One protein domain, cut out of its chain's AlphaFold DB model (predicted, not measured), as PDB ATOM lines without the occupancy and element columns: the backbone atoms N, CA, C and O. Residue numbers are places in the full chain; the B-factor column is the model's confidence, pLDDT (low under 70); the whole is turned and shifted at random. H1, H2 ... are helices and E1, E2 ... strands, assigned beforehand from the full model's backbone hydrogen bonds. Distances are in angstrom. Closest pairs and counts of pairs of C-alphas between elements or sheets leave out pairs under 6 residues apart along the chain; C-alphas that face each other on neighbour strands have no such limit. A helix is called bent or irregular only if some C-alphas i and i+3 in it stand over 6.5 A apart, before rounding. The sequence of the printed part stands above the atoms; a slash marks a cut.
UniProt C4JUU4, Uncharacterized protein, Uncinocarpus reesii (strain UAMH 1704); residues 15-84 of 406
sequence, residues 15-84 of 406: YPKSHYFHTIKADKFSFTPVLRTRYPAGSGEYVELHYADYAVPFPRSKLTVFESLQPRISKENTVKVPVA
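What this domain is: This is residues 15 to 84 of the 406 residues of an uncharacterized protein of Uncinocarpus reesii (strain UAMH 1704) (UniProt C4JUU4). Two strand hairpins cross, with E1 of the outlying hairpin E1 and E2 packing on E4 of the hairpin E3 and E4, which forms the middle of the domain. E5 adds itself to the free side of E3, and the small helix H1 sits at the far end from E1 and E2, only grazing the sheet of E4, E3 and E5. The printed part has 70 residues, with E1, E2, E3, E4, H1 and E5 in that order along the chain; the class is mixed, helices and strands, though under half of the residues are in named elements. The three-stranded sheet has the order E4, E3, E5 and is mixed, while E1 and E2 make an antiparallel sheet of two. The whole is compact and rounded, with a radius of gyration of the C-alphas of 12.1 A and spans of 31 by 28 by 21 A.

Where its parts are: Find C-alpha 20 at (32.575, 34.220, 0.447); from there E1 runs through residues 20 to 25, 16.0 A long. E2 follows at residues 30 to 35, 16.6 A. Look next at C-alpha 46, at (44.590, 39.933, 6.288), where E3 begins its residues 46 to 51, 15.8 A. E4 holds residues 54 to 59, 16.4 A. H1 spans residues 67 to 73, 10.3 A, and is irregular, but only just: C-alphas 68 and 71 are 6.8 A apart. E5, residues 78 to 80, ends at C-alpha 80, (48.034, 30.488, -3.753).

How they stand to each other: Begin with the inner strand E3. It is antiparallel to the edge strand E4, at 151 degrees between directions, with N 49 and O 56 within hydrogen-bond range at 2.8 A. The other edge strand, E5, is parallel to E3 at 23 degrees; look at N 79 and O 48, 2.8 A. E1 and E4 have 12 pairs of C-alphas within 8 A, and their closest C-alphas are those of His 22 and Val 56, 5.0 A apart. E1 and E2 are antiparallel at 148 degrees, with N 23 and O 32 at 2.9 A. E2 and E4 are near each other. H1 only grazes the sheet with its residues 69 to 73; its closest C-alpha pair with E3 is Val 47 and Ile 73, 7.0 A. In H1, 1 of 3 O i to N i+4 pairs and 3 of 4 O i to N i+3 pairs are within range. H1 is apart from E1 and E2.

The domain as a whole: The two C-alphas farthest apart are those of Tyr 15 and Glu 67, 32.4 A. The printed part has no cut. No link is long; ten residues join E2 to E3. The mean pLDDT of the printed part is 90.7, and no printed residue is under 70.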
ATOM      1  N   TYR A  15      29.477  28.387  -2.659       84.94
ATOM      2  CA  TYR A  15      30.096  29.546  -2.011       84.94
ATOM      3  C   TYR A  15      31.333  30.021  -2.803       84.94
ATOM      4  O   TYR A  15      32.457  29.629  -2.491       84.94
ATOM      5  N   PRO A  16      31.179  30.843  -3.860       88.62
ATOM      6  CA  PRO A  16      32.309  31.274  -4.683       88.62
ATOM      7  C   PRO A  16      33.214  32.272  -3.943       88.62
ATOM      8  O   PRO A  16      32.724  33.191  -3.274       88.62
ATOM      9  N   LYS A  17      34.540  32.161  -4.139       90.31
ATOM     10  CA  LYS A  17      35.566  33.029  -3.513       90.31
ATOM     11  C   LYS A  17      35.287  34.526  -3.626       90.31
ATOM     12  O   LYS A  17      35.683  35.277  -2.743       90.31
ATOM     13  N   SER A  18      34.645  34.968  -4.708       88.44
ATOM     14  CA  SER A  18      34.313  36.376  -4.969       88.44
ATOM     15  C   SER A  18      33.295  36.962  -3.985       88.44
ATOM     16  O   SER A  18      33.283  38.170  -3.785       88.44
ATOM     17  N   HIS A  19      32.482  36.121  -3.339       90.75
ATOM     18  CA  HIS A  19      31.426  36.537  -2.408       90.75
ATOM     19  C   HIS A  19      31.665  36.029  -0.978       90.75
ATOM     20  O   HIS A  19      31.240  36.675  -0.015       90.75
ATOM     21  N   TYR A  20      32.375  34.903  -0.829       93.75
ATOM     22  CA  TYR A  20      32.575  34.220   0.447       93.75
ATOM     23  C   TYR A  20      34.052  34.057   0.810       93.75
ATOM     24  O   TYR A  20      34.856  33.530   0.036       93.75
ATOM     25  N   PHE A  21      34.373  34.436   2.044       94.50
ATOM     26  CA  PHE A  21      35.490  33.859   2.780       94.50
ATOM     27  C   PHE A  21      35.101  32.509   3.365       94.50
ATOM     28  O   PHE A  21      33.924  32.178   3.499       94.50
ATOM     29  N   HIS A  22      36.110  31.740   3.741       94.81
ATOM     30  CA  HIS A  22      35.960  30.415   4.306       94.81
ATOM     31  C   HIS A  22      36.752  30.354   5.608       94.81
ATOM     32  O   HIS A  22      37.978  30.297   5.585       94.81
ATOM     33  N   THR A  23      36.064  30.398   6.749       92.00
ATOM     34  CA  THR A  23      36.708  30.184   8.049       92.00
ATOM     35  C   THR A  23      36.972  28.695   8.235       92.00
ATOM     36  O   THR A  23      36.155  27.849   7.870       92.00
ATOM     37  N   ILE A  24      38.144  28.359   8.759       92.75
ATOM     38  CA  ILE A  24      38.654  26.988   8.816       92.75
ATOM     39  C   ILE A  24      38.589  26.437  10.242       92.75
ATOM     40  O   ILE A  24      38.897  27.130  11.211       92.75
ATOM     41  N   LYS A  25      38.211  25.164  10.357       91.12
ATOM     42  CA  LYS A  25      38.354  24.344  11.564       91.12
ATOM     43  C   LYS A  25      39.344  23.238  11.218       91.12
ATOM     44  O   LYS A  25      38.969  22.241  10.595       91.12
ATOM     45  N   ALA A  26      40.623  23.501  11.494       86.69
ATOM     46  CA  ALA A  26      41.741  22.678  11.031       86.69
ATOM     47  C   ALA A  26      41.731  21.273  11.660       86.69
ATOM     48  O   ALA A  26      42.017  20.304  10.965       86.69
ATOM     49  N   ASP A  27      41.281  21.167  12.915       84.00
ATOM     50  CA  ASP A  27      40.977  19.922  13.640       84.00
ATOM     51  C   ASP A  27      40.009  18.997  12.884       84.00
ATOM     52  O   ASP A  27      40.082  17.777  12.991       84.00
ATOM     53  N   LYS A  28      39.085  19.588  12.119       87.81
ATOM     54  CA  LYS A  28      37.994  18.899  11.413       87.81
ATOM     55  C   LYS A  28      38.113  18.992   9.895       87.81
ATOM     56  O   LYS A  28      37.140  18.709   9.198       87.81
ATOM     57  N   PHE A  29      39.261  19.441   9.383       88.62
ATOM     58  CA  PHE A  29      39.550  19.622   7.954       88.62
ATOM     59  C   PHE A  29      38.431  20.342   7.168       88.62
ATOM     60  O   PHE A  29      38.164  20.040   5.999       88.62
ATOM     61  N   SER A  30      37.728  21.271   7.828       91.19
ATOM     62  CA  SER A  30      36.436  21.795   7.365       91.19
ATOM     63  C   SER A  30      36.417  23.314   7.224       91.19
ATOM     64  O   SER A  30      37.106  24.046   7.933       91.19
ATOM     65  N   PHE A  31      35.595  23.779   6.281       93.00
ATOM     66  CA  PHE A  31      35.503  25.168   5.844       93.00
ATOM     67  C   PHE A  31      34.060  25.647   6.015       93.00
ATOM     68  O   PHE A  31      33.137  25.017   5.500       93.00
ATOM     69  N   THR A  32      33.861  26.750   6.734       93.19
ATOM     70  CA  THR A  32      32.552  27.379   6.955       93.19
ATOM     71  C   THR A  32      32.486  28.686   6.154       93.19
ATOM     72  O   THR A  32      33.345  29.549   6.346       93.19
ATOM     73  N   PRO A  33      31.520  28.857   5.236       94.12
ATOM     74  CA  PRO A  33      31.431  30.053   4.404       94.12
ATOM     75  C   PRO A  33      30.931  31.261   5.206       94.12
ATOM     76  O   PRO A  33      29.974  31.169   5.976       94.12
ATOM     77  N   VAL A  34      31.549  32.418   4.983       93.06
ATOM     78  CA  VAL A  34      31.192  33.712   5.579       93.06
ATOM     79  C   VAL A  34      31.172  34.755   4.467       93.06
ATOM     80  O   VAL A  34      32.131  34.870   3.708       93.06
ATOM     81  N   LEU A  35      30.084  35.521   4.344       91.81
ATOM     82  CA  LEU A  35      29.998  36.618   3.372       91.81
ATOM     83  C   LEU A  35      31.133  37.622   3.606       91.81
ATOM     84  O   LEU A  35      31.333  38.056   4.740       91.81
ATOM     85  N   ARG A  36      31.827  38.047   2.542       92.12
ATOM     86  CA  ARG A  36      32.927  39.031   2.636       92.12
ATOM     87  C   ARG A  36      32.508  40.325   3.343       92.12
ATOM     88  O   ARG A  36      33.256  40.843   4.157       92.12
ATOM     89  N   THR A  37      31.277  40.780   3.108       89.12
ATOM     90  CA  THR A  37      30.658  41.957   3.750       89.12
ATOM     91  C   THR A  37      30.342  41.789   5.242       89.12
ATOM     92  O   THR A  37      29.897  42.740   5.876       89.12
ATOM     93  N   ARG A  38      30.540  40.592   5.810       88.25
ATOM     94  CA  ARG A  38      30.360  40.281   7.239       88.25
ATOM     95  C   ARG A  38      31.661  39.842   7.920       88.25
ATOM     96  O   ARG A  38      31.618  39.368   9.053       88.25
ATOM     97  N   TYR A  39      32.801  39.948   7.239       85.12
ATOM     98  CA  TYR A  39      34.097  39.670   7.850       85.12
ATOM     99  C   TYR A  39      34.556  40.897   8.657       85.12
ATOM    100  O   TYR A  39      34.475  42.005   8.134       85.12
ATOM    101  N   PRO A  40      34.995  40.741   9.920       79.06
ATOM    102  CA  PRO A  40      35.180  41.879  10.825       79.06
ATOM    103  C   PRO A  40      36.461  42.688  10.578       79.06
ATOM    104  O   PRO A  40      36.571  43.789  11.101       79.06
ATOM    105  N   ALA A  41      37.421  42.147   9.822       78.31
ATOM    106  CA  ALA A  41      38.711  42.782   9.563       78.31
ATOM    107  C   ALA A  41      38.750  43.454   8.180       78.31
ATOM    108  O   ALA A  41      38.208  42.927   7.202       78.31
ATOM    109  N   GLY A  42      39.427  44.598   8.092       77.25
ATOM    110  CA  GLY A  42      39.621  45.362   6.862       77.25
ATOM    111  C   GLY A  42      40.552  44.666   5.862       77.25
ATOM    112  O   GLY A  42      41.394  43.846   6.222       77.25
ATOM    113  N   SER A  43      40.446  45.030   4.582       70.88
ATOM    114  CA  SER A  43      41.195  44.403   3.476       70.88
ATOM    115  C   SER A  43      42.723  44.530   3.560       70.88
ATOM    116  O   SER A  43      43.435  43.792   2.876       70.88
ATOM    117  N   GLY A  44      43.230  45.442   4.395       80.44
ATOM    118  CA  GLY A  44      44.650  45.585   4.721       80.44
ATOM    119  C   GLY A  44      45.126  44.744   5.912       80.44
ATOM    120  O   GLY A  44      46.326  44.657   6.129       80.44
ATOM    121  N   GLU A  45      44.234  44.110   6.678       89.44
ATOM    122  CA  GLU A  45      44.579  43.422   7.937       89.44
ATOM    123  C   GLU A  45      44.835  41.916   7.758       89.44
ATOM    124  O   GLU A  45      45.443  41.271   8.616       89.44
ATOM    125  N   TYR A  46      44.416  41.346   6.623       92.81
ATOM    126  CA  TYR A  46      44.590  39.933   6.288       92.81
ATOM    127  C   TYR A  46      45.272  39.710   4.928       92.81
ATOM    128  O   TYR A  46      45.421  40.618   4.102       92.81
ATOM    129  N   VAL A  47      45.694  38.464   4.715       94.75
ATOM    130  CA  VAL A  47      46.088  37.869   3.430       94.75
ATOM    131  C   VAL A  47      45.121  36.725   3.143       94.75
ATOM    132  O   VAL A  47      44.753  35.983   4.052       94.75
ATOM    133  N   GLU A  48      44.686  36.567   1.897       95.12
ATOM    134  CA  GLU A  48      43.836  35.441   1.507       95.12
ATOM    135  C   GLU A  48      44.674  34.220   1.115       95.12
ATOM    136  O   GLU A  48      45.326  34.213   0.071       95.12
ATOM    137  N   LEU A  49      44.612  33.149   1.900       96.50
ATOM    138  CA  LEU A  49      45.160  31.850   1.522       96.50
ATOM    139  C   LEU A  49      44.174  31.155   0.570       96.50
ATOM    140  O   LEU A  49      43.021  30.891   0.920       96.50
ATOM    141  N   HIS A  50      44.607  30.895  -0.662       95.44
ATOM    142  CA  HIS A  50      43.782  30.327  -1.732       95.44
ATOM    143  C   HIS A  50      44.182  28.880  -2.013       95.44
ATOM    144  O   HIS A  50      45.249  28.628  -2.566       95.44
ATOM    145  N   TYR A  51      43.277  27.950  -1.713       93.94
ATOM    146  CA  TYR A  51      43.382  26.524  -2.035       93.94
ATOM    147  C   TYR A  51      42.085  26.067  -2.707       93.94
ATOM    148  O   TYR A  51      41.004  26.406  -2.226       93.94
ATOM    149  N   ALA A  52      42.183  25.330  -3.821       90.88
ATOM    150  CA  ALA A  52      41.041  24.917  -4.645       90.88
ATOM    151  C   ALA A  52      40.035  26.078  -4.848       90.88
ATOM    152  O   ALA A  52      40.439  27.182  -5.225       90.88
ATOM    153  N   ASP A  53      38.752  25.869  -4.532       89.56
ATOM    154  CA  ASP A  53      37.692  26.890  -4.557       89.56
ATOM    155  C   ASP A  53      37.522  27.684  -3.247       89.56
ATOM    156  O   ASP A  53      36.661  28.558  -3.159       89.56
ATOM    157  N   TYR A  54      38.396  27.485  -2.260       93.44
ATOM    158  CA  TYR A  54      38.374  28.197  -0.982       93.44
ATOM    159  C   TYR A  54      39.246  29.468  -0.992       93.44
ATOM    160  O   TYR A  54      40.282  29.551  -1.662       93.44
ATOM    161  N   ALA A  55      38.814  30.463  -0.216       95.19
ATOM    162  CA  ALA A  55      39.555  31.684   0.106       95.19
ATOM    163  C   ALA A  55      39.504  31.880   1.626       95.19
ATOM    164  O   ALA A  55      38.438  32.176   2.174       95.19
ATOM    165  N   VAL A  56      40.629  31.659   2.301       95.75
ATOM    166  CA  VAL A  56      40.732  31.624   3.765       95.75
ATOM    167  C   VAL A  56      41.514  32.855   4.233       95.75
ATOM    168  O   VAL A  56      42.710  32.940   3.956       95.75
ATOM    169  N   PRO A  57      40.879  33.835   4.896       95.31
ATOM    170  CA  PRO A  57      41.576  35.022   5.378       95.31
ATOM    171  C   PRO A  57      42.471  34.677   6.578       95.31
ATOM    172  O   PRO A  57      42.045  33.987   7.503       95.31
ATOM    173  N   PHE A  58      43.704  35.182   6.567       94.94
ATOM    174  CA  PHE A  58      44.717  34.956   7.598       94.94
ATOM    175  C   PHE A  58      45.291  36.300   8.098       94.94
ATOM    176  O   PHE A  58      45.671  37.117   7.257       94.94
ATOM    177  N   PRO A  59      45.381  36.576   9.418       93.62
ATOM    178  CA  PRO A  59      45.848  37.872   9.932       93.62
ATOM    179  C   PRO A  59      47.309  38.193   9.577       93.62
ATOM    180  O   PRO A  59      48.212  37.408   9.876       93.62
ATOM    181  N   ARG A  60      47.582  39.381   9.021       92.69
ATOM    182  CA  ARG A  60      48.955  39.806   8.661       92.69
ATOM    183  C   ARG A  60      49.895  39.885   9.852       92.69
ATOM    184  O   ARG A  60      51.043  39.475   9.742       92.69
ATOM    185  N   SER A  61      49.391  40.334  10.997       92.19
ATOM    186  CA  SER A  61      50.130  40.409  12.266       92.19
ATOM    187  C   SER A  61      50.592  39.049  12.810       92.19
ATOM    188  O   SER A  61      51.361  39.009  13.766       92.19
ATOM    189  N   LYS A  62      50.137  37.937  12.216       93.69
ATOM    190  CA  LYS A  62      50.625  36.578  12.489       93.69
ATOM    191  C   LYS A  62      51.571  36.038  11.413       93.69
ATOM    192  O   LYS A  62      52.211  35.025  11.650       93.69
ATOM    193  N   LEU A  63      51.697  36.712  10.267       93.81
ATOM    194  CA  LEU A  63      52.611  36.329   9.187       93.81
ATOM    195  C   LEU A  63      53.974  37.025   9.261       93.81
ATOM    196  O   LEU A  63      54.898  36.579   8.597       93.81
ATOM    197  N   THR A  64      54.123  38.095  10.045       91.50
ATOM    198  CA  THR A  64      55.367  38.888  10.162       91.50
ATOM    199  C   THR A  64      56.586  38.101  10.652       91.50
ATOM    200  O   THR A  64      57.708  38.531  10.423       91.50
ATOM    201  N   VAL A  65      56.371  36.954  11.301       94.12
ATOM    202  CA  VAL A  65      57.417  36.025  11.770       94.12
ATOM    203  C   VAL A  65      58.004  35.143  10.659       94.12
ATOM    204  O   VAL A  65      58.960  34.420  10.911       94.12
ATOM    205  N   PHE A  66      57.424  35.173   9.455       96.06
ATOM    206  CA  PHE A  66      57.834  34.345   8.321       96.06
ATOM    207  C   PHE A  66      58.505  35.206   7.243       96.06
ATOM    208  O   PHE A  66      57.833  35.752   6.359       96.06
ATOM    209  N   GLU A  67      59.825  35.356   7.328       95.00
ATOM    210  CA  GLU A  67      60.647  36.142   6.403       95.00
ATOM    211  C   GLU A  67      60.419  35.758   4.933       95.00
ATOM    212  O   GLU A  67      60.177  36.650   4.114       95.00
ATOM    213  N   SER A  68      60.376  34.461   4.591       94.69
ATOM    214  CA  SER A  68      60.219  34.030   3.186       94.69
ATOM    215  C   SER A  68      58.879  34.451   2.572       94.69
ATOM    216  O   SER A  68      58.762  34.596   1.354       94.69
ATOM    217  N   LEU A  69      57.847  34.668   3.398       93.00
ATOM    218  CA  LEU A  69      56.535  35.112   2.926       93.00
ATOM    219  C   LEU A  69      56.453  36.637   2.740       93.00
ATOM    220  O   LEU A  69      55.631  37.085   1.930       93.00
ATOM    221  N   GLN A  70      57.297  37.440   3.409       92.31
ATOM    222  CA  GLN A  70      57.212  38.911   3.359       92.31
ATOM    223  C   GLN A  70      57.298  39.491   1.934       92.31
ATOM    224  O   GLN A  70      56.448  40.326   1.599       92.31
ATOM    225  N   PRO A  71      58.222  39.055   1.046       90.81
ATOM    226  CA  PRO A  71      58.322  39.602  -0.311       90.81
ATOM    227  C   PRO A  71      57.080  39.352  -1.174       90.81
ATOM    228  O   PRO A  71      56.848  40.085  -2.140       90.81
ATOM    229  N   ARG A  72      56.287  38.326  -0.833       88.75
ATOM    230  CA  ARG A  72      55.047  37.955  -1.524       88.75
ATOM    231  C   ARG A  72      53.851  38.712  -0.952       88.75
ATOM    232  O   ARG A  72      53.173  39.417  -1.696       88.75
ATOM    233  N   ILE A  73      53.635  38.653   0.365       90.12
ATOM    234  CA  ILE A  73      52.466  39.284   1.011       90.12
ATOM    235  C   ILE A  73      52.526  40.820   1.043       90.12
ATOM    236  O   ILE A  73      51.498  41.470   1.236       90.12
ATOM    237  N   SER A  74      53.709  41.409   0.822       86.00
ATOM    238  CA  SER A  74      53.875  42.859   0.627       86.00
ATOM    239  C   SER A  74      53.443  43.341  -0.764       86.00
ATOM    240  O   SER A  74      53.210  44.532  -0.945       86.00
ATOM    241  N   LYS A  75      53.347  42.434  -1.750       84.56
ATOM    242  CA  LYS A  75      52.933  42.736  -3.134       84.56
ATOM    243  C   LYS A  75      51.509  42.265  -3.427       84.56
ATOM    244  O   LYS A  75      50.775  42.936  -4.144       84.56
ATOM    245  N   GLU A  76      51.123  41.116  -2.876       86.25
ATOM    246  CA  GLU A  76      49.839  40.462  -3.119       86.25
ATOM    247  C   GLU A  76      49.054  40.282  -1.812       86.25
ATOM    248  O   GLU A  76      49.540  39.705  -0.842       86.25
ATOM    249  N   ASN A  77      47.772  40.664  -1.809       88.88
ATOM    250  CA  ASN A  77      46.848  40.364  -0.702       88.88
ATOM    251  C   ASN A  77      46.346  38.905  -0.729       88.88
ATOM    252  O   ASN A  77      45.334  38.570  -0.114       88.88
ATOM    253  N   THR A  78      47.000  38.029  -1.488       92.81
ATOM    254  CA  THR A  78      46.571  36.657  -1.761       92.81
ATOM    255  C   THR A  78      47.792  35.762  -1.924       92.81
ATOM    256  O   THR A  78      48.769  36.149  -2.551       92.81
ATOM    257  N   VAL A  79      47.730  34.549  -1.382       94.94
ATOM    258  CA  VAL A  79      48.761  33.520  -1.536       94.94
ATOM    259  C   VAL A  79      48.083  32.249  -2.029       94.94
ATOM    260  O   VAL A  79      47.248  31.669  -1.336       94.94
ATOM    261  N   LYS A  80      48.439  31.804  -3.238       94.88
ATOM    262  CA  LYS A  80      48.034  30.488  -3.753       94.88
ATOM    263  C   LYS A  80      48.830  29.409  -3.016       94.88
ATOM    264  O   LYS A  80      50.058  29.498  -2.977       94.88
ATOM    265  N   VAL A  81      48.131  28.418  -2.466       96.19
ATOM    266  CA  VAL A  81      48.695  27.285  -1.715       96.19
ATOM    267  C   VAL A  81      48.539  26.018  -2.572       96.19
ATOM    268  O   VAL A  81      47.413  25.526  -2.705       96.19
ATOM    269  N   PRO A  82      49.616  25.521  -3.213       94.56
ATOM    270  CA  PRO A  82      49.560  24.395  -4.142       94.56
ATOM    271  C   PRO A  82      49.531  23.061  -3.381       94.56
ATOM    272  O   PRO A  82      50.553  22.428  -3.157       94.56
ATOM    273  N   VAL A  83      48.341  22.637  -2.952       92.69
ATOM    274  CA  VAL A  83      48.128  21.327  -2.314       92.69
ATOM    275  C   VAL A  83      46.971  20.587  -2.968       92.69
ATOM    276  O   VAL A  83      45.964  21.196  -3.329       92.69
ATOM    277  N   ALA A  84      47.093  19.265  -3.091       87.00
ATOM    278  CA  ALA A  84      46.069  18.426  -3.711       87.00
ATOM    279  C   ALA A  84      44.807  18.272  -2.837       87.00
ATOM    280  O   ALA A  84      43.687  18.252  -3.348       87.00
TER     281      ALA A  84